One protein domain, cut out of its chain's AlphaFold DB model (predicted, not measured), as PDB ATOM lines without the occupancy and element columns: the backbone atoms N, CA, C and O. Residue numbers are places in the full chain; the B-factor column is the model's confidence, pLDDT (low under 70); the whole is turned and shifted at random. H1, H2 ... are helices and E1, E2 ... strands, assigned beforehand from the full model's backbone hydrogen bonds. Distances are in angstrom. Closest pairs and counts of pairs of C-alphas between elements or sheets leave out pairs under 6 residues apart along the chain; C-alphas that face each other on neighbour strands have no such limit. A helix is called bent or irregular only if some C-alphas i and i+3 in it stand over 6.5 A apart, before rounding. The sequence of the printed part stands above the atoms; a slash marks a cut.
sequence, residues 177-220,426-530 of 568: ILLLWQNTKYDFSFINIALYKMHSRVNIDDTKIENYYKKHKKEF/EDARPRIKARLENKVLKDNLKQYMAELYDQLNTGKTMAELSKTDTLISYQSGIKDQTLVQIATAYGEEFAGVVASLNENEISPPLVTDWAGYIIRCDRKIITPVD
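This is residues 177 to 220 and 426 to 530 of the 568 residues of a protein of candidate division WOR-3 bacterium 4484_100 (UniProt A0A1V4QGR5). A twisted sheet of three sharply bent strands curves round H7 and H8 in its hollow, while H6 and the later part of the long helix H5 pack on its outer side. H5 continues away from the sheet past H2 to a small far end made with H3 and H4, and sheet and helix together make the long axis. The printed part has 149 residues, with eight named helices and three named strands in the order H1 E1 H2 H3 H4 H5 H6 E2 H7 H8 E3. The sheet's order is E2 E1 E3, antiparallel, and the class is mixed, helices and strands. The whole is loose, with a radius of gyration of the C-alphas of 18.8 A, and flat, spanning 59 by 37 by 18 A.

E1, residues 184 to 194, is the inner strand between the edge strands E2, residues 473 to 482, and E3, residues 515 to 526. E1 and E3 are antiparallel at 167 degrees, with N 189 and O 520 within hydrogen-bond range at 3.0 A. E2 and E1 are antiparallel at 158 degrees, with N 190 and O 475 at 3.0 A. E1 bends by 63 degrees at residue 191, E2 by 80 degrees at 479 and E3 by 67 degrees at 523. H5, residues 426 to 457, and H6, residues 462 to 468, are on the same face; with H8, residues 492 to 500, on the other, they make three layers, helices on both faces of a sheet. H5 runs along E3 at 21 degrees on the local plane, at a height over the sheet of 7.2 A. H6 is over E2, only just, with 5 of its C-alphas falling on E2 and 2 on E1. H8 and H7, residues 483 to 490, touch at a steep tilt of 48 degrees, opposite ways; their closest C-alphas, Ala 487 and Ala 495, are 5.0 A apart. E2, H7, H8 and E3 form a split strand-helix-strand unit, E1 between its two same-way strands, with a right-handed crossover. H1, residues 177 to 183, only grazes the sheet and touches H7, with C-alphas 181 and 483 closest at 4.8 A. H5 touches H2, residues 195 to 201, with residues 441 to 445 alone, C-alphas 198 and 441 being closest at 6.1 A. H5 touches H3, residues 206 to 215, with residues 428 to 436 alone, C-alphas 209 and 432 being closest at 6.2 A. H4, residues 217 to 220, is close to H5 but not clearly touching, with C-alphas 220 and 428 closest at 6.8 A. Every O i to N i+4 pair is within hydrogen-bond range in H3, H7 and H8; H1 has 2 of 3, H5 26 of 28, H6 2 of 3, and H2 0 of 3 but 3 of 4 O i to N i+3 pairs, while H4 is too short for an O i to N i+4 pair.

H1 begins at C-alpha 177 (-27.049, 3.382, 7.403). H5 measures 46.5 A from C-alpha 426 (10.254, 8.831, 39.360) to C-alpha 457. E1 is 27.5 A long, E2 22.4 A, and E3 28.6 A, ending at C-alpha 526 (-34.502, -6.075, 9.320). H2 and H5 are irregular: C-alphas 197 and 200, and 427 and 430, are each 7.2 A apart.

The two C-alphas farthest apart, Thr 207 and Asp 530, are 60.4 A apart. Residues 221 to 425 are not printed, and C-alphas 220 and 426 are 11.2 A apart across the cut. Of the links printed whole, H8 to E3 is long, residues 501 to 514, of which 510 to 511 pair antiparallel with 516 to 517 of E3. Mean pLDDT of the printed part is 93.1; residues 200 to 201 are under 70.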
ATOM      1  N   ILE A 177     -27.867   3.748   6.238       85.12
ATOM      2  CA  ILE A 177     -27.049   3.382   7.403       85.12
ATOM      3  C   ILE A 177     -27.748   3.783   8.708       85.12
ATOM      4  O   ILE A 177     -27.900   2.946   9.596       85.12
ATOM      5  N   LEU A 178     -28.237   5.021   8.828       85.94
ATOM      6  CA  LEU A 178     -28.955   5.474  10.028       85.94
ATOM      7  C   LEU A 178     -30.207   4.633  10.312       85.94
ATOM      8  O   LEU A 178     -30.488   4.308  11.467       85.94
ATOM      9  N   LEU A 179     -30.942   4.257   9.263       88.25
ATOM     10  CA  LEU A 179     -32.106   3.384   9.379       88.25
ATOM     11  C   LEU A 179     -31.713   1.969   9.802       88.25
ATOM     12  O   LEU A 179     -32.335   1.445  10.723       88.25
ATOM     13  N   LEU A 180     -30.662   1.388   9.210       87.25
ATOM     14  CA  LEU A 180     -30.150   0.059   9.576       87.25
ATOM     15  C   LEU A 180     -29.832  -0.043  11.066       87.25
ATOM     16  O   LEU A 180     -30.124  -1.061  11.699       87.25
ATOM     17  N   TRP A 181     -29.306   1.033  11.649       88.56
ATOM     18  CA  TRP A 181     -29.006   1.099  13.075       88.56
ATOM     19  C   TRP A 181     -30.237   1.053  13.982       88.56
ATOM     20  O   TRP A 181     -30.122   0.663  15.147       88.56
ATOM     21  N   GLN A 182     -31.412   1.413  13.466       87.50
ATOM     22  CA  GLN A 182     -32.668   1.403  14.214       87.50
ATOM     23  C   GLN A 182     -33.585   0.233  13.876       87.50
ATOM     24  O   GLN A 182     -34.276  -0.267  14.761       87.50
ATOM     25  N   ASN A 183     -33.615  -0.188  12.615       91.06
ATOM     26  CA  ASN A 183     -34.562  -1.182  12.132       91.06
ATOM     27  C   ASN A 183     -33.974  -2.592  12.079       91.06
ATOM     28  O   ASN A 183     -34.716  -3.545  11.884       91.06
ATOM     29  N   THR A 184     -32.667  -2.760  12.272       93.44
ATOM     30  CA  THR A 184     -32.089  -4.100  12.328       93.44
ATOM     31  C   THR A 184     -32.039  -4.574  13.770       93.44
ATOM     32  O   THR A 184     -31.414  -3.950  14.629       93.44
ATOM     33  N   LYS A 185     -32.736  -5.678  14.027       95.69
ATOM     34  CA  LYS A 185     -32.852  -6.348  15.313       95.69
ATOM     35  C   LYS A 185     -31.903  -7.531  15.363       95.69
ATOM     36  O   LYS A 185     -31.938  -8.390  14.482       95.69
ATOM     37  N   TYR A 186     -31.093  -7.563  16.410       97.88
ATOM     38  CA  TYR A 186     -30.111  -8.601  16.658       97.88
ATOM     39  C   TYR A 186     -30.457  -9.346  17.940       97.88
ATOM     40  O   TYR A 186     -30.699  -8.731  18.984       97.88
ATOM     41  N   ASP A 187     -30.416 -10.669  17.850       98.25
ATOM     42  CA  ASP A 187     -30.153 -11.509  19.008       98.25
ATOM     43  C   ASP A 187     -28.692 -11.918  18.918       98.25
ATOM     44  O   ASP A 187     -28.202 -12.255  17.836       98.25
ATOM     45  N   PHE A 188     -27.978 -11.867  20.030       98.00
ATOM     46  CA  PHE A 188     -26.568 -12.211  20.027       98.00
ATOM     47  C   PHE A 188     -26.133 -12.810  21.352       98.00
ATOM     48  O   PHE A 188     -26.711 -12.588  22.422       98.00
ATOM     49  N   SER A 189     -25.050 -13.560  21.255       98.19
ATOM     50  CA  SER A 189     -24.326 -14.126  22.373       98.19
ATOM     51  C   SER A 189     -22.859 -13.786  22.199       98.19
ATOM     52  O   SER A 189     -22.387 -13.513  21.097       98.19
ATOM     53  N   PHE A 190     -22.123 -13.728  23.293       98.00
ATOM     54  CA  PHE A 190     -20.702 -13.444  23.215       98.00
ATOM     55  C   PHE A 190     -19.967 -14.074  24.376       98.00
ATOM     56  O   PHE A 190     -20.519 -14.289  25.460       98.00
ATOM     57  N   ILE A 191     -18.687 -14.323  24.144       97.75
ATOM     58  CA  ILE A 191     -17.733 -14.488  25.227       97.75
ATOM     59  C   ILE A 191     -16.942 -13.205  25.389       97.75
ATOM     60  O   ILE A 191     -16.592 -12.554  24.402       97.75
ATOM     61  N   ASN A 192     -16.647 -12.848  26.631       96.94
ATOM     62  CA  ASN A 192     -15.730 -11.766  26.914       96.94
ATOM     63  C   ASN A 192     -14.748 -12.102  28.030       96.94
ATOM     64  O   ASN A 192     -15.044 -12.844  28.969       96.94
ATOM     65  N   ILE A 193     -13.578 -11.483  27.938       95.75
ATOM     66  CA  ILE A 193     -12.584 -11.456  29.003       95.75
ATOM     67  C   ILE A 193     -12.321  -9.997  29.319       95.75
ATOM     68  O   ILE A 193     -11.853  -9.233  28.475       95.75
ATOM     69  N   ALA A 194     -12.640  -9.601  30.546       94.12
ATOM     70  CA  ALA A 194     -12.340  -8.259  31.005       94.12
ATOM     71  C   ALA A 194     -10.823  -8.071  31.135       94.12
ATOM     72  O   ALA A 194     -10.136  -8.921  31.706       94.12
ATOM     73  N   LEU A 195     -10.307  -6.946  30.638       91.75
ATOM     74  CA  LEU A 195      -8.876  -6.647  30.569       91.75
ATOM     75  C   LEU A 195      -8.207  -6.737  31.946       91.75
ATOM     76  O   LEU A 195      -7.095  -7.249  32.060       91.75
ATOM     77  N   TYR A 196      -8.914  -6.338  33.009       89.50
ATOM     78  CA  TYR A 196      -8.388  -6.404  34.372       89.50
ATOM     79  C   TYR A 196      -8.074  -7.841  34.834       89.50
ATOM     80  O   TYR A 196      -7.203  -8.044  35.678       89.50
ATOM     81  N   LYS A 197      -8.727  -8.867  34.268       88.69
ATOM     82  CA  LYS A 197      -8.413 -10.270  34.583       88.69
ATOM     83  C   LYS A 197      -7.036 -10.699  34.054       88.69
ATOM     84  O   LYS A 197      -6.504 -11.710  34.504       88.69
ATOM     85  N   MET A 198      -6.440  -9.924  33.144       84.50
ATOM     86  CA  MET A 198      -5.106 -10.178  32.590       84.50
ATOM     87  C   MET A 198      -3.970  -9.608  33.458       84.50
ATOM     88  O   MET A 198      -2.805  -9.907  33.194       84.50
ATOM     89  N   HIS A 199      -4.276  -8.824  34.508       79.69
ATOM     90  CA  HIS A 199      -3.274  -8.131  35.334       79.69
ATOM     91  C   HIS A 199      -2.216  -9.053  35.949       79.69
ATOM     92  O   HIS A 199      -1.046  -8.682  35.999       79.69
ATOM     93  N   SER A 200      -2.585 -10.268  36.363       68.88
ATOM     94  CA  SER A 200      -1.655 -11.224  36.985       68.88
ATOM     95  C   SER A 200      -0.559 -11.741  36.041       68.88
ATOM     96  O   SER A 200       0.345 -12.444  36.486       68.88
ATOM     97  N   ARG A 201      -0.618 -11.399  34.745       63.66
ATOM     98  CA  ARG A 201       0.285 -11.892  33.695       63.66
ATOM     99  C   ARG A 201       1.234 -10.828  33.136       63.66
ATOM    100  O   ARG A 201       1.870 -11.072  32.113       63.66
ATOM    101  N   VAL A 202       1.326  -9.649  33.756       76.31
ATOM    102  CA  VAL A 202       2.137  -8.540  33.230       76.31
ATOM    103  C   VAL A 202       3.166  -8.076  34.247       76.31
ATOM    104  O   VAL A 202       2.827  -7.618  35.331       76.31
ATOM    105  N   ASN A 203       4.436  -8.161  33.852       79.88
ATOM    106  CA  ASN A 203       5.541  -7.516  34.541       79.88
ATOM    107  C   ASN A 203       6.195  -6.512  33.583       79.88
ATOM    108  O   ASN A 203       6.639  -6.886  32.492       79.88
ATOM    109  N   ILE A 204       6.232  -5.236  33.967       85.25
ATOM    110  CA  ILE A 204       6.951  -4.203  33.218       85.25
ATOM    111  C   ILE A 204       8.310  -4.006  33.870       85.25
ATOM    112  O   ILE A 204       8.399  -3.522  34.993       85.25
ATOM    113  N   ASP A 205       9.347  -4.371  33.126       88.31
ATOM    114  CA  ASP A 205      10.733  -4.142  33.513       88.31
ATOM    115  C   ASP A 205      11.079  -2.643  33.527       88.31
ATOM    116  O   ASP A 205      10.633  -1.874  32.665       88.31
ATOM    117  N   ASP A 206      11.922  -2.247  34.477       89.31
ATOM    118  CA  ASP A 206      12.348  -0.864  34.689       89.31
ATOM    119  C   ASP A 206      13.055  -0.285  33.460       89.31
ATOM    120  O   ASP A 206      12.856   0.884  33.117       89.31
ATOM    121  N   THR A 207      13.787  -1.115  32.709       92.69
ATOM    122  CA  THR A 207      14.465  -0.679  31.479       92.69
ATOM    123  C   THR A 207      13.482  -0.167  30.419       92.69
ATOM    124  O   THR A 207      13.774   0.790  29.696       92.69
ATOM    125  N   LYS A 208      12.274  -0.749  30.336       92.81
ATOM    126  CA  LYS A 208      11.226  -0.303  29.403       92.81
ATOM    127  C   LYS A 208      10.662   1.052  29.814       92.81
ATOM    128  O   LYS A 208      10.410   1.884  28.942       92.81
ATOM    129  N   ILE A 209      10.496   1.281  31.117       93.88
ATOM    130  CA  ILE A 209      10.030   2.559  31.669       93.88
ATOM    131  C   ILE A 209      11.062   3.651  31.372       93.88
ATOM    132  O   ILE A 209      10.709   4.698  30.825       93.88
ATOM    133  N   GLU A 210      12.342   3.388  31.647       94.50
ATOM    134  CA  GLU A 210      13.434   4.320  31.356       94.50
ATOM    135  C   GLU A 210      13.517   4.692  29.875       94.50
ATOM    136  O   GLU A 210      13.624   5.869  29.526       94.50
ATOM    137  N   ASN A 211      13.471   3.693  28.992       95.31
ATOM    138  CA  ASN A 211      13.548   3.910  27.551       95.31
ATOM    139  C   ASN A 211      12.346   4.708  27.039       95.31
ATOM    140  O   ASN A 211      12.510   5.604  26.206       95.31
ATOM    141  N   TYR A 212      11.150   4.429  27.568       94.81
ATOM    142  CA  TYR A 212       9.955   5.196  27.243       94.81
ATOM    143  C   TYR A 212      10.102   6.660  27.673       94.81
ATOM    144  O   TYR A 212       9.913   7.559  26.856       94.81
ATOM    145  N   TYR A 213      10.521   6.911  28.915       95.06
ATOM    146  CA  TYR A 213      10.756   8.265  29.413       95.06
ATOM    147  C   TYR A 213      11.784   9.022  28.559       95.06
ATOM    148  O   TYR A 213      11.516  10.138  28.120       95.06
ATOM    149  N   LYS A 214      12.932   8.399  28.246       94.56
ATOM    150  CA  LYS A 214      13.998   9.001  27.422       94.56
ATOM    151  C   LYS A 214      13.499   9.386  26.024       94.56
ATOM    152  O   LYS A 214      13.844  10.459  25.537       94.56
ATOM    153  N   LYS A 215      12.669   8.544  25.398       96.31
ATOM    154  CA  LYS A 215      12.116   8.784  24.056       96.31
ATOM    155  C   LYS A 215      10.987   9.825  24.043       96.31
ATOM    156  O   LYS A 215      10.843  10.542  23.056       96.31
ATOM    157  N   HIS A 216      10.220   9.930  25.129       94.81
ATOM    158  CA  HIS A 216       9.005  10.748  25.219       94.81
ATOM    159  C   HIS A 216       9.122  11.928  26.202       94.81
ATOM    160  O   HIS A 216       8.107  12.433  26.670       94.81
ATOM    161  N   LYS A 217      10.339  12.415  26.504       90.00
ATOM    162  CA  LYS A 217      10.586  13.471  27.515       90.00
ATOM    163  C   LYS A 217       9.661  14.691  27.410       90.00
ATOM    164  O   LYS A 217       9.205  15.193  28.430       90.00
ATOM    165  N   LYS A 218       9.342  15.137  26.189       91.12
ATOM    166  CA  LYS A 218       8.469  16.301  25.949       91.12
ATOM    167  C   LYS A 218       7.037  16.116  26.477       91.12
ATOM    168  O   LYS A 218       6.398  17.101  26.813       91.12
ATOM    169  N   GLU A 219       6.541  14.880  26.587       90.50
ATOM    170  CA  GLU A 219       5.203  14.576  27.135       90.50
ATOM    171  C   GLU A 219       5.132  14.703  28.667       90.50
ATOM    172  O   GLU A 219       4.046  14.661  29.253       90.50
ATOM    173  N   PHE A 220       6.289  14.831  29.321       91.56
ATOM    174  CA  PHE A 220       6.441  14.888  30.774       91.56
ATOM    175  C   PHE A 220       6.820  16.287  31.265       91.56
ATOM    176  O   PHE A 220       7.341  16.439  32.365       91.56
ATOM    177  N   GLU A 426      10.999   9.315  38.194       93.81
ATOM    178  CA  GLU A 426      10.254   8.831  39.360       93.81
ATOM    179  C   GLU A 426       8.834   9.410  39.425       93.81
ATOM    180  O   GLU A 426       7.879   8.655  39.600       93.81
ATOM    181  N   ASP A 427       8.662  10.710  39.164       92.94
ATOM    182  CA  ASP A 427       7.332  11.337  39.108       92.94
ATOM    183  C   ASP A 427       6.488  10.799  37.934       92.94
ATOM    184  O   ASP A 427       5.269  10.639  38.036       92.94
ATOM    185  N   ALA A 428       7.125  10.524  36.791       94.12
ATOM    186  CA  ALA A 428       6.463  10.029  35.586       94.12
ATOM    187  C   ALA A 428       6.239   8.505  35.598       94.12
ATOM    188  O   ALA A 428       5.379   8.006  34.860       94.12
ATOM    189  N   ARG A 429       6.982   7.758  36.426       94.00
ATOM    190  CA  ARG A 429       7.020   6.288  36.464       94.00
ATOM    191  C   ARG A 429       5.631   5.668  36.606       94.00
ATOM    192  O   ARG A 429       5.345   4.786  35.798       94.00
ATOM    193  N   PRO A 430       4.727   6.112  37.506       93.38
ATOM    194  CA  PRO A 430       3.388   5.529  37.608       93.38
ATOM    195  C   PRO A 430       2.581   5.667  36.312       93.38
ATOM    196  O   PRO A 430       1.955   4.709  35.860       93.38
ATOM    197  N   ARG A 431       2.648   6.838  35.660       91.94
ATOM    198  CA  ARG A 431       1.936   7.113  34.402       91.94
ATOM    199  C   ARG A 431       2.498   6.289  33.245       91.94
ATOM    200  O   ARG A 431       1.736   5.760  32.438       91.94
ATOM    201  N   ILE A 432       3.824   6.175  33.165       94.56
ATOM    202  CA  ILE A 432       4.506   5.367  32.146       94.56
ATOM    203  C   ILE A 432       4.202   3.888  32.354       94.56
ATOM    204  O   ILE A 432       3.815   3.212  31.404       94.56
ATOM    205  N   LYS A 433       4.337   3.401  33.591       92.94
ATOM    206  CA  LYS A 433       4.060   2.015  33.961       92.94
ATOM    207  C   LYS A 433       2.626   1.645  33.606       92.94
ATOM    208  O   LYS A 433       2.452   0.715  32.835       92.94
ATOM    209  N   ALA A 434       1.632   2.433  34.020       91.00
ATOM    210  CA  ALA A 434       0.232   2.188  33.671       91.00
ATOM    211  C   ALA A 434       0.001   2.148  32.148       91.00
ATOM    212  O   ALA A 434      -0.714   1.284  31.644       91.00
ATOM    213  N   ARG A 435       0.639   3.049  31.384       91.94
ATOM    214  CA  ARG A 435       0.537   3.066  29.914       91.94
ATOM    215  C   ARG A 435       1.163   1.820  29.278       91.94
ATOM    216  O   ARG A 435       0.577   1.251  28.357       91.94
ATOM    217  N   LEU A 436       2.338   1.401  29.745       92.69
ATOM    218  CA  LEU A 436       3.029   0.207  29.252       92.69
ATOM    219  C   LEU A 436       2.308  -1.080  29.669       92.69
ATOM    220  O   LEU A 436       2.142  -1.963  28.833       92.69
ATOM    221  N   GLU A 437       1.840  -1.170  30.914       90.75
ATOM    222  CA  GLU A 437       1.021  -2.275  31.414       90.75
ATOM    223  C   GLU A 437      -0.243  -2.417  30.581       90.75
ATOM    224  O   GLU A 437      -0.489  -3.494  30.054       90.75
ATOM    225  N   ASN A 438      -0.989  -1.329  30.370       90.25
ATOM    226  CA  ASN A 438      -2.198  -1.353  29.549       90.25
ATOM    227  C   ASN A 438      -1.909  -1.846  28.122       90.25
ATOM    228  O   ASN A 438      -2.656  -2.655  27.576       90.25
ATOM    229  N   LYS A 439      -0.788  -1.415  27.530       90.44
ATOM    230  CA  LYS A 439      -0.363  -1.899  26.213       90.44
ATOM    231  C   LYS A 439      -0.099  -3.410  26.219       90.44
ATOM    232  O   LYS A 439      -0.659  -4.116  25.389       90.44
ATOM    233  N   VAL A 440       0.700  -3.908  27.163       91.25
ATOM    234  CA  VAL A 440       1.023  -5.343  27.254       91.25
ATOM    235  C   VAL A 440      -0.221  -6.180  27.567       91.25
ATOM    236  O   VAL A 440      -0.395  -7.249  26.991       91.25
ATOM    237  N   LEU A 441      -1.111  -5.699  28.438       91.50
ATOM    238  CA  LEU A 441      -2.377  -6.369  28.745       91.50
ATOM    239  C   LEU A 441      -3.232  -6.537  27.491       91.50
ATOM    240  O   LEU A 441      -3.749  -7.627  27.259       91.50
ATOM    241  N   LYS A 442      -3.346  -5.486  26.672       92.19
ATOM    242  CA  LYS A 442      -4.081  -5.541  25.405       92.19
ATOM    243  C   LYS A 442      -3.439  -6.489  24.402       92.19
ATOM    244  O   LYS A 442      -4.164  -7.248  23.767       92.19
ATOM    245  N   ASP A 443      -2.113  -6.482  24.286       91.56
ATOM    246  CA  ASP A 443      -1.387  -7.388  23.389       91.56
ATOM    247  C   ASP A 443      -1.603  -8.859  23.803       91.56
ATOM    248  O   ASP A 443      -1.988  -9.690  22.977       91.56
ATOM    249  N   ASN A 444      -1.467  -9.166  25.099       91.44
ATOM    250  CA  ASN A 444      -1.719 -10.502  25.649       91.44
ATOM    251  C   ASN A 444      -3.180 -10.932  25.477       91.44
ATOM    252  O   ASN A 444      -3.457 -12.076  25.126       91.44
ATOM    253  N   LEU A 445      -4.125 -10.024  25.735       94.38
ATOM    254  CA  LEU A 445      -5.547 -10.288  25.551       94.38
ATOM    255  C   LEU A 445      -5.859 -10.563  24.081       94.38
ATOM    256  O   LEU A 445      -6.570 -11.514  23.786       94.38
ATOM    257  N   LYS A 446      -5.286  -9.793  23.155       94.69
ATOM    258  CA  LYS A 446      -5.453 -10.010  21.717       94.69
ATOM    259  C   LYS A 446      -4.968 -11.392  21.289       94.69
ATOM    260  O   LYS A 446      -5.682 -12.069  20.554       94.69
ATOM    261  N   GLN A 447      -3.805 -11.822  21.778       93.88
ATOM    262  CA  GLN A 447      -3.298 -13.170  21.522       93.88
ATOM    263  C   GLN A 447      -4.234 -14.239  22.101       93.88
ATOM    264  O   GLN A 447      -4.621 -15.163  21.393       93.88
ATOM    265  N   TYR A 448      -4.664 -14.080  23.354       94.06
ATOM    266  CA  TYR A 448      -5.543 -15.049  24.009       94.06
ATOM    267  C   TYR A 448      -6.900 -15.174  23.311       94.06
ATOM    268  O   TYR A 448      -7.404 -16.272  23.089       94.06
ATOM    269  N   MET A 449      -7.493 -14.048  22.916       96.38
ATOM    270  CA  MET A 449      -8.744 -14.057  22.167       96.38
ATOM    271  C   MET A 449      -8.567 -14.712  20.789       96.38
ATOM    272  O   MET A 449      -9.482 -15.391  20.341       96.38
ATOM    273  N   ALA A 450      -7.410 -14.574  20.128       96.81
ATOM    274  CA  ALA A 450      -7.135 -15.286  18.876       96.81
ATOM    275  C   ALA A 450      -7.114 -16.814  19.071       96.81
ATOM    276  O   ALA A 450      -7.759 -17.531  18.314       96.81
ATOM    277  N   GLU A 451      -6.488 -17.307  20.142       95.31
ATOM    278  CA  GLU A 451      -6.485 -18.740  20.479       95.31
ATOM    279  C   GLU A 451      -7.898 -19.275  20.781       95.31
ATOM    280  O   GLU A 451      -8.240 -20.404  20.417       95.31
ATOM    281  N   LEU A 452      -8.747 -18.477  21.442       96.06
ATOM    282  CA  LEU A 452     -10.154 -18.834  21.664       96.06
ATOM    283  C   LEU A 452     -10.955 -18.844  20.362       96.06
ATOM    284  O   LEU A 452     -11.799 -19.720  20.172       96.06
ATOM    285  N   TYR A 453     -10.690 -17.894  19.468       96.75
ATOM    286  CA  TYR A 453     -11.321 -17.832  18.155       96.75
ATOM    287  C   TYR A 453     -10.988 -19.069  17.310       96.75
ATOM    288  O   TYR A 453     -11.896 -19.685  16.755       96.75
ATOM    289  N   ASP A 454      -9.726 -19.508  17.302       96.44
ATOM    290  CA  ASP A 454      -9.314 -20.741  16.620       96.44
ATOM    291  C   ASP A 454     -10.047 -21.969  17.180       96.44
ATOM    292  O   ASP A 454     -10.563 -22.797  16.428       96.44
ATOM    293  N   GLN A 455     -10.185 -22.061  18.506       95.56
ATOM    294  CA  GLN A 455     -10.930 -23.149  19.141       95.56
ATOM    295  C   GLN A 455     -12.416 -23.164  18.750       95.56
ATOM    296  O   GLN A 455     -12.959 -24.242  18.490       95.56
ATOM    297  N   LEU A 456     -13.062 -21.996  18.674       95.19
ATOM    298  CA  LEU A 456     -14.445 -21.879  18.198       95.19
ATOM    299  C   LEU A 456     -14.573 -22.339  16.739       95.19
ATOM    300  O   LEU A 456     -15.480 -23.105  16.416       95.19
ATOM    301  N   ASN A 457     -13.624 -21.964  15.877       92.88
ATOM    302  CA  ASN A 457     -13.605 -22.382  14.471       92.88
ATOM    303  C   ASN A 457     -13.371 -23.893  14.290       92.88
ATOM    304  O   ASN A 457     -13.796 -24.464  13.288       92.88
ATOM    305  N   THR A 458     -12.743 -24.564  15.262       93.31
ATOM    306  CA  THR A 458     -12.589 -26.034  15.276       93.31
ATOM    307  C   THR A 458     -13.790 -26.792  15.860       93.31
ATOM    308  O   THR A 458     -13.736 -28.014  15.993       93.31
ATOM    309  N   GLY A 459     -14.883 -26.094  16.194       91.12
ATOM    310  CA  GLY A 459     -16.163 -26.699  16.576       91.12
ATOM    311  C   GLY A 459     -16.489 -26.690  18.072       91.12
ATOM    312  O   GLY A 459     -17.559 -27.170  18.445       91.12
ATOM    313  N   LYS A 460     -15.628 -26.133  18.939       94.38
ATOM    314  CA  LYS A 460     -16.014 -25.884  20.339       94.38
ATOM    315  C   LYS A 460     -17.072 -24.785  20.411       94.38
ATOM    316  O   LYS A 460     -17.030 -23.815  19.660       94.38
ATOM    317  N   THR A 461     -17.984 -24.884  21.370       94.38
ATOM    318  CA  THR A 461     -18.995 -23.847  21.614       94.38
ATOM    319  C   THR A 461     -18.532 -22.822  22.655       94.38
ATOM    320  O   THR A 461     -17.750 -23.121  23.560       94.38
ATOM    321  N   MET A 462     -19.080 -21.603  22.587       95.25
ATOM    322  CA  MET A 462     -18.837 -20.542  23.578       95.25
ATOM    323  C   MET A 462     -19.146 -20.984  25.021       95.25
ATOM    324  O   MET A 462     -18.395 -20.665  25.943       95.25
ATOM    325  N   ALA A 463     -20.216 -21.765  25.207       94.50
ATOM    326  CA  ALA A 463     -20.631 -22.281  26.509       94.50
ATOM    327  C   ALA A 463     -19.680 -23.357  27.070       94.50
ATOM    328  O   ALA A 463     -19.548 -23.492  28.286       94.50
ATOM    329  N   GLU A 464     -19.026 -24.142  26.210       95.06
ATOM    330  CA  GLU A 464     -18.004 -25.113  26.628       95.06
ATOM    331  C   GLU A 464     -16.701 -24.416  27.027       95.06
ATOM    332  O   GLU A 464     -16.108 -24.758  28.054       95.06
ATOM    333  N   LEU A 465     -16.282 -23.399  26.262       94.31
ATOM    334  CA  LEU A 465     -15.093 -22.607  26.584       94.31
ATOM    335  C   LEU A 465     -15.224 -21.941  27.960       94.31
ATOM    336  O   LEU A 465     -14.322 -22.077  28.785       94.31
ATOM    337  N   SER A 466     -16.371 -21.325  28.264       93.50
ATOM    338  CA  SER A 466     -16.587 -20.667  29.563       93.50
ATOM    339  C   SER A 466     -16.635 -21.616  30.760       93.50
ATOM    340  O   SER A 466     -16.431 -21.187  31.891       93.50
ATOM    341  N   LYS A 467     -16.925 -22.906  30.546       93.19
ATOM    342  CA  LYS A 467     -16.853 -23.925  31.609       93.19
ATOM    343  C   LYS A 467     -15.423 -24.386  31.873       93.19
ATOM    344  O   LYS A 467     -15.130 -24.845  32.972       93.19
ATOM    345  N   THR A 468     -14.562 -24.292  30.862       90.12
ATOM    346  CA  THR A 468     -13.172 -24.759  30.929       90.12
ATOM    347  C   THR A 468     -12.247 -23.691  31.513       90.12
ATOM    348  O   THR A 468     -11.279 -24.027  32.189       90.12
ATOM    349  N   ASP A 469     -12.552 -22.410  31.290       89.31
ATOM    350  CA  ASP A 469     -11.729 -21.295  31.751       89.31
ATOM    351  C   ASP A 469     -12.553 -20.201  32.445       89.31
ATOM    352  O   ASP A 469     -13.367 -19.505  31.840       89.31
ATOM    353  N   THR A 470     -12.263 -20.000  33.732       88.31
ATOM    354  CA  THR A 470     -12.897 -18.994  34.604       88.31
ATOM    355  C   THR A 470     -12.632 -17.535  34.198       88.31
ATOM    356  O   THR A 470     -13.318 -16.611  34.663       88.31
ATOM    357  N   LEU A 471     -11.645 -17.282  33.330       90.62
ATOM    358  CA  LEU A 471     -11.412 -15.947  32.778       90.62
ATOM    359  C   LEU A 471     -12.547 -15.525  31.840       90.62
ATOM    360  O   LEU A 471     -12.907 -14.343  31.817       90.62
ATOM    361  N   ILE A 472     -13.151 -16.490  31.149       95.06
ATOM    362  CA  ILE A 472     -14.179 -16.289  30.133       95.06
ATOM    363  C   ILE A 472     -15.541 -16.110  30.804       95.06
ATOM    364  O   ILE A 472     -16.017 -16.975  31.537       95.06
ATOM    365  N   SER A 473     -16.203 -14.987  30.531       95.62
ATOM    366  CA  SER A 473     -17.633 -14.840  30.795       95.62
ATOM    367  C   SER A 473     -18.395 -15.093  29.504       95.62
ATOM    368  O   SER A 473     -18.024 -14.570  28.458       95.62
ATOM    369  N   TYR A 474     -19.441 -15.910  29.578       97.00
ATOM    370  CA  TYR A 474     -20.347 -16.164  28.468       97.00
ATOM    371  C   TYR A 474     -21.691 -15.499  28.747       97.00
ATOM    372  O   TYR A 474     -22.284 -15.716  29.806       97.00
ATOM    373  N   GLN A 475     -22.160 -14.696  27.797       97.06
ATOM    374  CA  GLN A 475     -23.454 -14.027  27.831       97.06
ATOM    375  C   GLN A 475     -24.301 -14.511  26.655       97.06
ATOM    376  O   GLN A 475     -23.815 -14.660  25.535       97.06
ATOM    377  N   SER A 476     -25.579 -14.772  26.917       95.50
ATOM    378  CA  SER A 476     -26.531 -15.267  25.920       95.50
ATOM    379  C   SER A 476     -27.948 -14.819  26.256       95.50
ATOM    380  O   SER A 476     -28.201 -14.308  27.347       95.50
ATOM    381  N   GLY A 477     -28.879 -15.012  25.320       92.62
ATOM    382  CA  GLY A 477     -30.282 -14.644  25.524       92.62
ATOM    383  C   GLY A 477     -30.541 -13.141  25.418       92.62
ATOM    384  O   GLY A 477     -31.615 -12.687  25.805       92.62
ATOM    385  N   ILE A 478     -29.587 -12.380  24.878       97.44
ATOM    386  CA  ILE A 478     -29.779 -10.975  24.534       97.44
ATOM    387  C   ILE A 478     -30.544 -10.946  23.218       97.44
ATOM    388  O   ILE A 478     -30.063 -11.468  22.214       97.44
ATOM    389  N   LYS A 479     -31.754 -10.385  23.245       97.56
ATOM    390  CA  LYS A 479     -32.694 -10.444  22.123       97.56
ATOM    391  C   LYS A 479     -33.252  -9.081  21.755       97.56
ATOM    392  O   LYS A 479     -33.320  -8.184  22.598       97.56
ATOM    393  N   ASP A 480     -33.685  -8.966  20.504       96.00
ATOM    394  CA  ASP A 480     -34.439  -7.838  19.950       96.00
ATOM    395  C   ASP A 480     -33.745  -6.471  20.110       96.00
ATOM    396  O   ASP A 480     -34.403  -5.424  20.202       96.00
ATOM    397  N   GLN A 481     -32.409  -6.461  20.109       96.88
ATOM    398  CA  GLN A 481     -31.616  -5.243  20.273       96.88
ATOM    399  C   GLN A 481     -31.360  -4.557  18.929       96.88
ATOM    400  O   GLN A 481     -31.027  -5.211  17.945       96.88
ATOM    401  N   THR A 482     -31.489  -3.232  18.878       95.12
ATOM    402  CA  THR A 482     -31.012  -2.425  17.740       95.12
ATOM    403  C   THR A 482     -29.533  -2.076  17.903       95.12
ATOM    404  O   THR A 482     -29.014  -2.107  19.020       95.12
ATOM    405  N   LEU A 483     -28.848  -1.665  16.830       94.88
ATOM    406  CA  LEU A 483     -27.450  -1.220  16.946       94.88
ATOM    407  C   LEU A 483     -27.304  -0.001  17.863       94.88
ATOM    408  O   LEU A 483     -26.331   0.070  18.599       94.88
ATOM    409  N   VAL A 484     -28.289   0.905  17.904       92.56
ATOM    410  CA  VAL A 484     -28.291   2.035  18.857       92.56
ATOM    411  C   VAL A 484     -28.281   1.544  20.309       92.56
ATOM    412  O   VAL A 484     -27.537   2.064  21.141       92.56
ATOM    413  N   GLN A 485     -29.090   0.530  20.628       95.44
ATOM    414  CA  GLN A 485     -29.144  -0.047  21.976       95.44
ATOM    415  C   GLN A 485     -27.842  -0.775  22.319       95.44
ATOM    416  O   GLN A 485     -27.321  -0.622  23.422       95.44
ATOM    417  N   ILE A 486     -27.283  -1.507  21.353       96.69
ATOM    418  CA  ILE A 486     -26.012  -2.217  21.511       96.69
ATOM    419  C   ILE A 486     -24.862  -1.227  21.718       96.69
ATOM    420  O   ILE A 486     -24.089  -1.402  22.653       96.69
ATOM    421  N   ALA A 487     -24.779  -0.164  20.915       95.38
ATOM    422  CA  ALA A 487     -23.750   0.866  21.042       95.38
ATOM    423  C   ALA A 487     -23.820   1.564  22.405       95.38
ATOM    424  O   ALA A 487     -22.799   1.767  23.056       95.38
ATOM    425  N   THR A 488     -25.035   1.840  22.888       95.06
ATOM    426  CA  THR A 488     -25.252   2.435  24.214       95.06
ATOM    427  C   THR A 488     -24.793   1.508  25.346       95.06
ATOM    428  O   THR A 488     -24.234   1.978  26.333       95.06
ATOM    429  N   ALA A 489     -25.029   0.198  25.229       94.88
ATOM    430  CA  ALA A 489     -24.725  -0.767  26.289       94.88
ATOM    431  C   ALA A 489     -23.277  -1.294  26.264       94.88
ATOM    432  O   ALA A 489     -22.713  -1.576  27.320       94.88
ATOM    433  N   TYR A 490     -22.682  -1.438  25.077       94.12
ATOM    434  CA  TYR A 490     -21.406  -2.138  24.870       94.12
ATOM    435  C   TYR A 490     -20.352  -1.314  24.110       94.12
ATOM    436  O   TYR A 490     -19.190  -1.718  24.059       94.12
ATOM    437  N   GLY A 491     -20.726  -0.156  23.558       94.81
ATOM    438  CA  GLY A 491     -19.859   0.727  22.776       94.81
ATOM    439  C   GLY A 491     -20.008   0.570  21.258       94.81
ATOM    440  O   GLY A 491     -20.452  -0.460  20.748       94.81
ATOM    441  N   GLU A 492     -19.602   1.614  20.532       94.81
ATOM    442  CA  GLU A 492     -19.727   1.728  19.070       94.81
ATOM    443  C   GLU A 492     -18.965   0.626  18.314       94.81
ATOM    444  O   GLU A 492     -19.477   0.060  17.350       94.81
ATOM    445  N   GLU A 493     -17.766   0.260  18.777       95.50
ATOM    446  CA  GLU A 493     -16.956  -0.797  18.153       95.50
ATOM    447  C   GLU A 493     -17.651  -2.165  18.230       95.50
ATOM    448  O   GLU A 493     -17.670  -2.914  17.254       95.50
ATOM    449  N   PHE A 494     -18.281  -2.473  19.371       97.00
ATOM    450  CA  PHE A 494     -19.034  -3.714  19.562       97.00
ATOM    451  C   PHE A 494     -20.262  -3.749  18.647       97.00
ATOM    452  O   PHE A 494     -20.499  -4.747  17.966       97.00
ATOM    453  N   ALA A 495     -21.022  -2.651  18.595       96.44
ATOM    454  CA  ALA A 495     -22.170  -2.530  17.699       96.44
ATOM    455  C   ALA A 495     -21.761  -2.672  16.225       96.44
ATOM    456  O   ALA A 495     -22.416  -3.399  15.480       96.44
ATOM    457  N   GLY A 496     -20.652  -2.050  15.820       95.00
ATOM    458  CA  GLY A 496     -20.099  -2.168  14.471       95.00
ATOM    459  C   GLY A 496     -19.738  -3.607  14.097       95.00
ATOM    460  O   GLY A 496     -20.072  -4.058  12.999       95.00
ATOM    461  N   VAL A 497     -19.132  -4.364  15.020       97.19
ATOM    462  CA  VAL A 497     -18.861  -5.793  14.804       97.19
ATOM    463  C   VAL A 497     -20.162  -6.576  14.657       97.19
ATOM    464  O   VAL A 497     -20.307  -7.283  13.664       97.19
ATOM    465  N   VAL A 498     -21.138  -6.412  15.559       97.12
ATOM    466  CA  VAL A 498     -22.452  -7.079  15.442       97.12
ATOM    467  C   VAL A 498     -23.123  -6.770  14.101       97.12
ATOM    468  O   VAL A 498     -23.645  -7.672  13.450       97.12
ATOM    469  N   ALA A 499     -23.062  -5.514  13.650       95.19
ATOM    470  CA  ALA A 499     -23.646  -5.078  12.384       95.19
ATOM    471  C   ALA A 499     -23.080  -5.828  11.166       95.19
ATOM    472  O   ALA A 499     -23.815  -6.095  10.208       95.19
ATOM    473  N   SER A 500     -21.786  -6.168  11.221       95.31
ATOM    474  CA  SER A 500     -21.055  -6.864  10.156       95.31
ATOM    475  C   SER A 500     -21.385  -8.355  10.046       95.31
ATOM    476  O   SER A 500     -21.216  -8.925   8.973       95.31
ATOM    477  N   LEU A 501     -21.902  -8.969  11.116       96.62
ATOM    478  CA  LEU A 501     -22.176 -10.402  11.162       96.62
ATOM    479  C   LEU A 501     -23.478 -10.760  10.442       96.62
ATOM    480  O   LEU A 501     -24.481 -10.034  10.507       96.62
ATOM    481  N   ASN A 502     -23.469 -11.917   9.792       95.94
ATOM    482  CA  ASN A 502     -24.663 -12.622   9.347       95.94
ATOM    483  C   ASN A 502     -25.203 -13.534  10.456       95.94
ATOM    484  O   ASN A 502     -24.550 -13.786  11.468       95.94
ATOM    485  N   GLU A 503     -26.419 -14.039  10.270       95.50
ATOM    486  CA  GLU A 503     -27.017 -14.988  11.207       95.50
ATOM    487  C   GLU A 503     -26.158 -16.258  11.336       95.50
ATOM    488  O   GLU A 503     -25.721 -16.835  10.341       95.50
ATOM    489  N   ASN A 504     -25.930 -16.688  12.578       93.62
ATOM    490  CA  ASN A 504     -25.034 -17.767  13.006       93.62
ATOM    491  C   ASN A 504     -23.529 -17.515  12.804       93.62
ATOM    492  O   ASN A 504     -22.723 -18.399  13.100       93.62
ATOM    493  N   GLU A 505     -23.126 -16.326  12.355       96.56
ATOM    494  CA  GLU A 505     -21.717 -15.973  12.180       96.56
ATOM    495  C   GLU A 505     -21.063 -15.558  13.507       96.56
ATOM    496  O   GLU A 505     -21.696 -14.933  14.366       96.56
ATOM    497  N   ILE A 506     -19.778 -15.895  13.661       96.81
ATOM    498  CA  ILE A 506     -18.938 -15.519  14.802       96.81
ATOM    499  C   ILE A 506     -17.903 -14.488  14.344       96.81
ATOM    500  O   ILE A 506     -17.208 -14.690  13.349       96.81
ATOM    501  N   SER A 507     -17.757 -13.404  15.100       97.62
ATOM    502  CA  SER A 507     -16.785 -12.355  14.812       97.62
ATOM    503  C   SER A 507     -15.349 -12.808  15.057       97.62
ATOM    504  O   SER A 507     -15.087 -13.542  16.014       97.62
ATOM    505  N   PRO A 508     -14.376 -12.261  14.313       96.38
ATOM    506  CA  PRO A 508     -13.005 -12.191  14.796       96.38
ATOM    507  C   PRO A 508     -12.928 -11.519  16.185       96.38
ATOM    508  O   PRO A 508     -13.858 -10.801  16.580       96.38
ATOM    509  N   PRO A 509     -11.823 -11.706  16.928       97.38
ATOM    510  CA  PRO A 509     -11.603 -11.025  18.197       97.38
ATOM    511  C   PRO A 509     -11.698  -9.499  18.100       97.38
ATOM    512  O   PRO A 509     -10.940  -8.865  17.363       97.38
ATOM    513  N   LEU A 510     -12.560  -8.907  18.922       97.25
ATOM    514  CA  LEU A 510     -12.614  -7.468  19.173       97.25
ATOM    515  C   LEU A 510     -11.950  -7.173  20.519       97.25
ATOM    516  O   LEU A 510     -12.400  -7.678  21.541       97.25
ATOM    517  N   VAL A 511     -10.907  -6.343  20.548       95.69
ATOM    518  CA  VAL A 511     -10.252  -5.918  21.798       95.69
ATOM    519  C   VAL A 511     -10.440  -4.420  21.979       95.69
ATOM    520  O   VAL A 511      -9.887  -3.638  21.210       95.69
ATOM    521  N   THR A 512     -11.191  -4.044  23.010       93.12
ATOM    522  CA  THR A 512     -11.457  -2.652  23.388       93.12
ATOM    523  C   THR A 512     -10.516  -2.196  24.510       93.12
ATOM    524  O   THR A 512      -9.595  -2.908  24.928       93.12
ATOM    525  N   ASP A 513     -10.748  -0.996  25.045       89.31
ATOM    526  CA  ASP A 513     -10.042  -0.481  26.222       89.31
ATOM    527  C   ASP A 513     -10.306  -1.276  27.513       89.31
ATOM    528  O   ASP A 513      -9.496  -1.214  28.435       89.31
ATOM    529  N   TRP A 514     -11.407  -2.029  27.593       89.44
ATOM    530  CA  TRP A 514     -11.868  -2.676  28.830       89.44
ATOM    531  C   TRP A 514     -12.014  -4.193  28.734       89.44
ATOM    532  O   TRP A 514     -11.975  -4.859  29.773       89.44
ATOM    533  N   ALA A 515     -12.190  -4.762  27.542       94.94
ATOM    534  CA  ALA A 515     -12.375  -6.200  27.382       94.94
ATOM    535  C   ALA A 515     -12.081  -6.690  25.960       94.94
ATOM    536  O   ALA A 515     -12.056  -5.929  24.997       94.94
ATOM    537  N   GLY A 516     -11.874  -7.999  25.851       97.00
ATOM    538  CA  GLY A 516     -11.836  -8.734  24.598       97.00
ATOM    539  C   GLY A 516     -13.160  -9.459  24.411       97.00
ATOM    540  O   GLY A 516     -13.662 -10.035  25.375       97.00
ATOM    541  N   TYR A 517     -13.707  -9.437  23.202       97.94
ATOM    542  CA  TYR A 517     -14.983 -10.040  22.834       97.94
ATOM    543  C   TYR A 517     -14.828 -10.934  21.606       97.94
ATOM    544  O   TYR A 517     -14.101 -10.600  20.671       97.94
ATOM    545  N   ILE A 518     -15.555 -12.047  21.599       98.25
ATOM    546  CA  ILE A 518     -15.917 -12.773  20.381       98.25
ATOM    547  C   ILE A 518     -17.430 -12.915  20.407       98.25
ATOM    548  O   ILE A 518     -17.994 -13.416  21.385       98.25
ATOM    549  N   ILE A 519     -18.078 -12.429  19.356       98.44
ATOM    550  CA  ILE A 519     -19.519 -12.205  19.323       98.44
ATOM    551  C   ILE A 519     -20.120 -13.124  18.274       98.44
ATOM    552  O   ILE A 519     -19.579 -13.247  17.183       98.44
ATOM    553  N   ARG A 520     -21.243 -13.760  18.588       97.69
ATOM    554  CA  ARG A 520     -22.043 -14.518  17.637       97.69
ATOM    555  C   ARG A 520     -23.367 -13.810  17.420       97.69
ATOM    556  O   ARG A 520     -24.075 -13.515  18.383       97.69
ATOM    557  N   CYS A 521     -23.715 -13.571  16.164       97.75
ATOM    558  CA  CYS A 521     -25.048 -13.105  15.814       97.75
ATOM    559  C   CYS A 521     -25.989 -14.312  15.772       97.75
ATOM    560  O   CYS A 521     -25.932 -15.114  14.847       97.75
ATOM    561  N   ASP A 522     -26.850 -14.456  16.775       97.19
ATOM    562  CA  ASP A 522     -27.794 -15.574  16.873       97.19
ATOM    563  C   ASP A 522     -28.990 -15.386  15.932       97.19
ATOM    564  O   ASP A 522     -29.517 -16.358  15.405       97.19
ATOM    565  N   ARG A 523     -29.417 -14.136  15.718       97.31
ATOM    566  CA  ARG A 523     -30.514 -13.770  14.814       97.31
ATOM    567  C   ARG A 523     -30.306 -12.353  14.294       97.31
ATOM    568  O   ARG A 523     -29.944 -11.478  15.076       97.31
ATOM    569  N   LYS A 524     -30.594 -12.108  13.013       96.25
ATOM    570  CA  LYS A 524     -30.564 -10.770  12.397       96.25
ATOM    571  C   LYS A 524     -31.819 -10.551  11.569       96.25
ATOM    572  O   LYS A 524     -32.021 -11.218  10.561       96.25
ATOM    573  N   ILE A 525     -32.661  -9.607  11.976       94.81
ATOM    574  CA  ILE A 525     -33.904  -9.292  11.266       94.81
ATOM    575  C   ILE A 525     -33.968  -7.803  10.977       94.81
ATOM    576  O   ILE A 525     -33.867  -6.987  11.885       94.81
ATOM    577  N   ILE A 526     -34.199  -7.449   9.717       91.50
ATOM    578  CA  ILE A 526     -34.502  -6.075   9.320       91.50
ATOM    579  C   ILE A 526     -36.015  -5.884   9.423       91.50
ATOM    580  O   ILE A 526     -36.783  -6.550   8.728       91.50
ATOM    581  N   THR A 527     -36.456  -4.985  10.295       89.06
ATOM    582  CA  THR A 527     -37.862  -4.609  10.420       89.06
ATOM    583  C   THR A 527     -38.229  -3.544   9.383       89.06
ATOM    584  O   THR A 527     -37.386  -2.713   9.024       89.06
ATOM    585  N   PRO A 528     -39.488  -3.510   8.912       87.06
ATOM    586  CA  PRO A 528     -39.963  -2.439   8.044       87.06
ATOM    587  C   PRO A 528     -39.771  -1.060   8.679       87.06
ATOM    588  O   PRO A 528     -39.834  -0.911   9.900       87.06
ATOM    589  N   VAL A 529     -39.546  -0.055   7.835       83.44
ATOM    590  CA  VAL A 529     -39.441   1.341   8.270       83.44
ATOM    591  C   VAL A 529     -40.801   1.822   8.779       83.44
ATOM    592  O   VAL A 529     -41.818   1.603   8.121       83.44
ATOM    593  N   ASP A 530     -40.813   2.501   9.927       83.88
ATOM    594  CA  ASP A 530     -42.012   3.100  10.520       83.88
ATOM    595  C   ASP A 530     -41.914   4.637  10.638       83.88
ATOM    596  O   ASP A 530     -40.918   5.268  10.269       83.88
TER     597      ASP A 530